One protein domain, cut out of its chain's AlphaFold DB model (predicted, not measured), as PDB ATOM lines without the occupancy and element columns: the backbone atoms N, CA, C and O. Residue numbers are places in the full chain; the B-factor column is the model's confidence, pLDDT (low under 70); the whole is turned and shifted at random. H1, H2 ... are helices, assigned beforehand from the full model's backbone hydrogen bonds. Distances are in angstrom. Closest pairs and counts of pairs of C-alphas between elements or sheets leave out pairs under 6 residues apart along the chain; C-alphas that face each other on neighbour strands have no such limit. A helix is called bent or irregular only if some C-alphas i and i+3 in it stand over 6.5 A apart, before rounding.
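Overview. This is residues 8 to 55 of the 59 residues of the protein "DUF4169 domain-containing protein" of Altererythrobacter sp. B11 (UniProt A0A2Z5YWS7). Two long helices, H1 and H2, make an open, flat V, with the link of residues 30 to 33 at its corner and nothing packed between the two arms. H1 is the longer arm, and the first residue of H1 and the last residues printed after H2 lie at the two open ends of the V. The printed part has 48 residues with two named helices, H1 then H2 along the chain, and no named strand; the class is all helix. The whole is extended, with a radius of gyration of the C-alphas of 16.0 A, and the C-alphas span 41 by 34 by 8 A.

Arrangement. H1, residues 8 to 29, is the longest helix. H2, residues 34 to 53, is apart from it, with no C-alpha of the one within 8 A of the other. The link between them, four residues, is tight. Residues 8 to 28 of H1 stand free, with no C-alpha 8 or more apart along the chain within 10 A. Residues 30 to 36 and 38 to 55 stand free too. In both H1 and H2 every O i to N i+4 pair is within hydrogen-bond range, and neither helix is bent.

Along the chain. H1 has 22 residues and measures 31.7 A from C-alpha 8 at (-36.366, 12.232, 15.414) to C-alpha 29 at (-54.036, 17.463, -10.437). H2 has 20 residues and measures 28.5 A from C-alpha 34 at (-63.237, 13.724, -16.023) to C-alpha 53 at (-47.113, -9.734, -17.594). Along H1 the z coordinate falls from 15.414 to -10.437, and along H2 the y coordinate falls from 13.724 to -9.734.

Size, cuts and confidence. The two C-alphas farthest apart are those of Arg 8 and Gly 35, 43.2 A. The first and last printed C-alphas, of Arg 8 and Arg 55, are 37.7 A apart. The printed part has no cut. Its mean pLDDT is 91.3, and no printed residue is under 70.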
ATOM      1  N   ARG A   8     -34.999  11.708  15.229       95.56
ATOM      2  CA  ARG A   8     -36.366  12.232  15.414       95.56
ATOM      3  C   ARG A   8     -36.595  13.455  14.529       95.56
ATOM      4  O   ARG A   8     -37.635  13.548  13.876       95.56
ATOM      5  N   MET A   9     -35.635  14.378  14.512       94.88
ATOM      6  CA  MET A   9     -35.706  15.586  13.690       94.88
ATOM      7  C   MET A   9     -35.588  15.257  12.202       94.88
ATOM      8  O   MET A   9     -36.398  15.754  11.423       94.88
ATOM      9  N   ALA A  10     -34.687  14.342  11.831       94.88
ATOM     10  CA  ALA A  10     -34.555  13.866  10.454       94.88
ATOM     11  C   ALA A  10     -35.867  13.255   9.927       94.88
ATOM     12  O   ALA A  10     -36.378  13.667   8.886       94.88
ATOM     13  N   ARG A  11     -36.500  12.353  10.693       96.06
ATOM     14  CA  ARG A  11     -37.807  11.777  10.323       96.06
ATOM     15  C   ARG A  11     -38.904  12.833  10.215       96.06
ATOM     16  O   ARG A  11     -39.751  12.753   9.328       96.06
ATOM     17  N   LYS A  12     -38.918  13.826  11.109       96.50
ATOM     18  CA  LYS A  12     -39.888  14.929  11.055       96.50
ATOM     19  C   LYS A  12     -39.713  15.762   9.785       96.50
ATOM     20  O   LYS A  12     -40.714  16.108   9.163       96.50
ATOM     21  N   ALA A  13     -38.472  16.068   9.407       95.19
ATOM     22  CA  ALA A  13     -38.162  16.781   8.173       95.19
ATOM     23  C   ALA A  13     -38.607  15.977   6.943       95.19
ATOM     24  O   ALA A  13     -39.364  16.500   6.132       95.19
ATOM     25  N   ALA A  14     -38.266  14.686   6.880       94.69
ATOM     26  CA  ALA A  14     -38.691  13.799   5.796       94.69
ATOM     27  C   ALA A  14     -40.222  13.748   5.647       94.69
ATOM     28  O   ALA A  14     -40.749  13.906   4.551       94.69
ATOM     29  N   ARG A  15     -40.960  13.617   6.759       96.56
ATOM     30  CA  ARG A  15     -42.435  13.641   6.734       96.56
ATOM     31  C   ARG A  15     -42.999  14.969   6.229       96.56
ATOM     32  O   ARG A  15     -44.021  14.966   5.556       96.56
ATOM     33  N   ARG A  16     -42.383  16.102   6.581       95.62
ATOM     34  CA  ARG A  16     -42.823  17.421   6.095       95.62
ATOM     35  C   ARG A  16     -42.587  17.564   4.594       95.62
ATOM     36  O   ARG A  16     -43.515  17.950   3.896       95.62
ATOM     37  N   ALA A  17     -41.403  17.183   4.121       95.25
ATOM     38  CA  ALA A  17     -41.073  17.195   2.700       95.25
ATOM     39  C   ALA A  17     -42.018  16.289   1.889       95.25
ATOM     40  O   ALA A  17     -42.523  16.703   0.851       95.25
ATOM     41  N   GLY A  18     -42.339  15.094   2.404       94.81
ATOM     42  CA  GLY A  18     -43.316  14.196   1.779       94.81
ATOM     43  C   GLY A  18     -44.698  14.841   1.630       94.81
ATOM     44  O   GLY A  18     -45.249  14.870   0.535       94.81
ATOM     45  N   LYS A  19     -45.217  15.455   2.703       95.31
ATOM     46  CA  LYS A  19     -46.505  16.171   2.667       95.31
ATOM     47  C   LYS A  19     -46.515  17.335   1.676       95.31
ATOM     48  O   LYS A  19     -47.530  17.587   1.036       95.31
ATOM     49  N   GLU A  20     -45.410  18.065   1.564       93.50
ATOM     50  CA  GLU A  20     -45.292  19.174   0.618       93.50
ATOM     51  C   GLU A  20     -45.293  18.686  -0.836       93.50
ATOM     52  O   GLU A  20     -46.007  19.247  -1.670       93.50
ATOM     53  N   ALA A  21     -44.569  17.601  -1.120       93.88
ATOM     54  CA  ALA A  21     -44.569  16.961  -2.431       93.88
ATOM     55  C   ALA A  21     -45.965  16.438  -2.809       93.88
ATOM     56  O   ALA A  21     -46.437  16.690  -3.918       93.88
ATOM     57  N   GLU A  22     -46.661  15.776  -1.880       92.06
ATOM     58  CA  GLU A  22     -48.054  15.346  -2.067       92.06
ATOM     59  C   GLU A  22     -48.978  16.537  -2.347       92.06
ATOM     60  O   GLU A  22     -49.769  16.511  -3.291       92.06
ATOM     61  N   ALA A  23     -48.852  17.621  -1.578       91.44
ATOM     62  CA  ALA A  23     -49.641  18.829  -1.784       91.44
ATOM     63  C   ALA A  23     -49.370  19.476  -3.152       91.44
ATOM     64  O   ALA A  23     -50.307  19.954  -3.791       91.44
ATOM     65  N   ALA A  24     -48.120  19.495  -3.620       92.12
ATOM     66  CA  ALA A  24     -47.762  20.001  -4.944       92.12
ATOM     67  C   ALA A  24     -48.366  19.139  -6.064       92.12
ATOM     68  O   ALA A  24     -48.948  19.676  -7.008       92.12
ATOM     69  N   GLN A  25     -48.313  17.809  -5.930       89.69
ATOM     70  CA  GLN A  25     -48.953  16.890  -6.875       89.69
ATOM     71  C   GLN A  25     -50.472  17.075  -6.912       89.69
ATOM     72  O   GLN A  25     -51.064  17.113  -7.989       89.69
ATOM     73  N   ASN A  26     -51.109  17.218  -5.750       89.75
ATOM     74  CA  ASN A  26     -52.551  17.429  -5.667       89.75
ATOM     75  C   ASN A  26     -52.957  18.773  -6.273       89.75
ATOM     76  O   ASN A  26     -53.936  18.824  -7.008       89.75
ATOM     77  N   ARG A  27     -52.174  19.837  -6.044       91.25
ATOM     78  CA  ARG A  27     -52.370  21.136  -6.704       91.25
ATOM     79  C   ARG A  27     -52.287  21.021  -8.227       91.25
ATOM     80  O   ARG A  27     -53.148  21.560  -8.905       91.25
ATOM     81  N   ALA A  28     -51.313  20.281  -8.756       87.31
ATOM     82  CA  ALA A  28     -51.176  20.065 -10.199       87.31
ATOM     83  C   ALA A  28     -52.319  19.222 -10.801       87.31
ATOM     84  O   ALA A  28     -52.660  19.381 -11.971       87.31
ATOM     85  N   ARG A  29     -52.906  18.311 -10.016       85.69
ATOM     86  CA  ARG A  29     -54.036  17.463 -10.437       85.69
ATOM     87  C   ARG A  29     -55.399  18.130 -10.249       85.69
ATOM     88  O   ARG A  29     -56.382  17.689 -10.841       85.69
ATOM     89  N   PHE A  30     -55.486  19.150  -9.404       87.69
ATOM     90  CA  PHE A  30     -56.739  19.831  -9.125       87.69
ATOM     91  C   PHE A  30     -57.261  20.538 -10.384       87.69
ATOM     92  O   PHE A  30     -56.500  21.156 -11.121       87.69
ATOM     93  N   GLY A  31     -58.567  20.434 -10.642       84.62
ATOM     94  CA  GLY A  31     -59.198  21.020 -11.831       84.62
ATOM     95  C   GLY A  31     -59.081  20.190 -13.116       84.62
ATOM     96  O   GLY A  31     -59.567  20.625 -14.157       84.62
ATOM     97  N   GLN A  32     -58.491  18.989 -13.070       86.88
ATOM     98  CA  GLN A  32     -58.494  18.078 -14.219       86.88
ATOM     99  C   GLN A  32     -59.920  17.645 -14.590       86.88
ATOM    100  O   GLN A  32     -60.756  17.351 -13.731       86.88
ATOM    101  N   SER A  33     -60.200  17.589 -15.894       86.44
ATOM    102  CA  SER A  33     -61.492  17.132 -16.406       86.44
ATOM    103  C   SER A  33     -61.676  15.627 -16.178       86.44
ATOM    104  O   SER A  33     -60.711  14.868 -16.065       86.44
ATOM    105  N   LYS A  34     -62.931  15.161 -16.162       84.38
ATOM    106  CA  LYS A  34     -63.237  13.724 -16.023       84.38
ATOM    107  C   LYS A  34     -62.557  12.877 -17.109       84.38
ATOM    108  O   LYS A  34     -62.089  11.784 -16.806       84.38
ATOM    109  N   GLY A  35     -62.474  13.393 -18.340       87.12
ATOM    110  CA  GLY A  35     -61.812  12.719 -19.461       87.12
ATOM    111  C   GLY A  35     -60.304  12.567 -19.254       87.12
ATOM    112  O   GLY A  35     -59.782  11.467 -19.406       87.12
ATOM    113  N   ALA A  36     -59.624  13.629 -18.810       83.81
ATOM    114  CA  ALA A  36     -58.189  13.591 -18.522       83.81
ATOM    115  C   ALA A  36     -57.855  12.601 -17.392       83.81
ATOM    116  O   ALA A  36     -56.917  11.812 -17.503       83.81
ATOM    117  N   THR A  37     -58.666  12.578 -16.331       87.69
ATOM    118  CA  THR A  37     -58.511  11.607 -15.237       87.69
ATOM    119  C   THR A  37     -58.734  10.168 -15.710       87.69
ATOM    120  O   THR A  37     -57.984   9.272 -15.321       87.69
ATOM    121  N   ALA A  38     -59.744   9.930 -16.553       88.56
ATOM    122  CA  ALA A  38     -60.043   8.603 -17.091       88.56
ATOM    123  C   ALA A  38     -58.926   8.084 -18.007       88.56
ATOM    124  O   ALA A  38     -58.516   6.933 -17.871       88.56
ATOM    125  N   GLN A  39     -58.391   8.941 -18.878       90.25
ATOM    126  CA  GLN A  39     -57.258   8.603 -19.734       90.25
ATOM    127  C   GLN A  39     -56.012   8.269 -18.903       90.25
ATOM    128  O   GLN A  39     -55.438   7.196 -19.070       90.25
ATOM    129  N   ALA A  40     -55.651   9.121 -17.937       88.62
ATOM    130  CA  ALA A  40     -54.508   8.872 -17.060       88.62
ATOM    131  C   ALA A  40     -54.656   7.567 -16.257       88.62
ATOM    132  O   ALA A  40     -53.665   6.897 -15.967       88.62
ATOM    133  N   LYS A  41     -55.886   7.188 -15.886       90.44
ATOM    134  CA  LYS A  41     -56.163   5.892 -15.258       90.44
ATOM    135  C   LYS A  41     -55.944   4.737 -16.239       90.44
ATOM    136  O   LYS A  41     -55.221   3.808 -15.903       90.44
ATOM    137  N   ALA A  42     -56.514   4.812 -17.440       92.81
ATOM    138  CA  ALA A  42     -56.369   3.768 -18.454       92.81
ATOM    139  C   ALA A  42     -54.899   3.529 -18.842       92.81
ATOM    140  O   ALA A  42     -54.481   2.383 -18.996       92.81
ATOM    141  N   GLU A  43     -54.105   4.598 -18.937       92.88
ATOM    142  CA  GLU A  43     -52.660   4.522 -19.177       92.88
ATOM    143  C   GLU A  43     -51.936   3.791 -18.039       92.88
ATOM    144  O   GLU A  43     -51.175   2.856 -18.293       92.88
ATOM    145  N   ARG A  44     -52.214   4.152 -16.777       92.44
ATOM    146  CA  ARG A  44     -51.631   3.476 -15.601       92.44
ATOM    147  C   ARG A  44     -52.005   2.000 -15.541       92.44
ATOM    148  O   ARG A  44     -51.132   1.173 -15.297       92.44
ATOM    149  N   ASP A  45     -53.268   1.675 -15.794       92.62
ATOM    150  CA  ASP A  45     -53.766   0.298 -15.791       92.62
ATOM    151  C   ASP A  45     -53.155  -0.521 -16.945       92.62
ATOM    152  O   ASP A  45     -52.928  -1.725 -16.819       92.62
ATOM    153  N   GLY A  46     -52.864   0.111 -18.087       93.25
ATOM    154  CA  GLY A  46     -52.112  -0.497 -19.187       93.25
ATOM    155  C   GLY A  46     -50.676  -0.826 -18.782       93.25
ATOM    156  O   GLY A  46     -50.259  -1.974 -18.902       93.25
ATOM    157  N   ILE A  47     -49.958   0.158 -18.234       93.62
ATOM    158  CA  ILE A  47     -48.573  -0.005 -17.770       93.62
ATOM    159  C   ILE A  47     -48.478  -1.087 -16.690       93.62
ATOM    160  O   ILE A  47     -47.589  -1.928 -16.764       93.62
ATOM    161  N   ALA A  48     -49.396  -1.090 -15.718       92.75
ATOM    162  CA  ALA A  48     -49.439  -2.099 -14.662       92.75
ATOM    163  C   ALA A  48     -49.590  -3.509 -15.245       92.75
ATOM    164  O   ALA A  48     -48.773  -4.375 -14.956       92.75
ATOM    165  N   ARG A  49     -50.549  -3.714 -16.159       92.56
ATOM    166  CA  ARG A  49     -50.732  -5.009 -16.835       92.56
ATOM    167  C   ARG A  49     -49.505  -5.439 -17.634       92.56
ATOM    168  O   ARG A  49     -49.157  -6.616 -17.621       92.56
ATOM    169  N   THR A  50     -48.853  -4.511 -18.334       92.75
ATOM    170  CA  THR A  50     -47.611  -4.804 -19.062       92.75
ATOM    171  C   THR A  50     -46.490  -5.209 -18.110       92.75
ATOM    172  O   THR A  50     -45.786  -6.174 -18.385       92.75
ATOM    173  N   LEU A  51     -46.334  -4.496 -16.993       92.00
ATOM    174  CA  LEU A  51     -45.317  -4.794 -15.990       92.00
ATOM    175  C   LEU A  51     -45.567  -6.151 -15.322       92.00
ATOM    176  O   LEU A  51     -44.636  -6.941 -15.202       92.00
ATOM    177  N   ASP A  52     -46.815  -6.428 -14.943       89.94
ATOM    178  CA  ASP A  52     -47.222  -7.693 -14.334       89.94
ATOM    179  C   ASP A  52     -47.000  -8.865 -15.296       89.94
ATOM    180  O   ASP A  52     -46.439  -9.882 -14.908       89.94
ATOM    181  N   GLY A  53     -47.361  -8.710 -16.575       88.88
ATOM    182  CA  GLY A  53     -47.113  -9.734 -17.594       88.88
ATOM    183  C   GLY A  53     -45.628  -9.944 -17.919       88.88
ATOM    184  O   GLY A  53     -45.245 -11.028 -18.349       88.88
ATOM    185  N   ALA A  54     -44.786  -8.929 -17.708       90.56
ATOM    186  CA  ALA A  54     -43.335  -9.011 -17.888       90.56
ATOM    187  C   ALA A  54     -42.595  -9.498 -16.629       90.56
ATOM    188  O   ALA A  54     -41.370  -9.657 -16.653       90.56
ATOM    189  N   ARG A  55     -43.307  -9.710 -15.518       87.75
ATOM    190  CA  ARG A  55     -42.716 -10.149 -14.261       87.75
ATOM    191  C   ARG A  55     -42.298 -11.614 -14.379       87.75
ATOM    192  O   ARG A  55     -43.126 -12.513 -14.449       87.75
TER     193      ARG A  55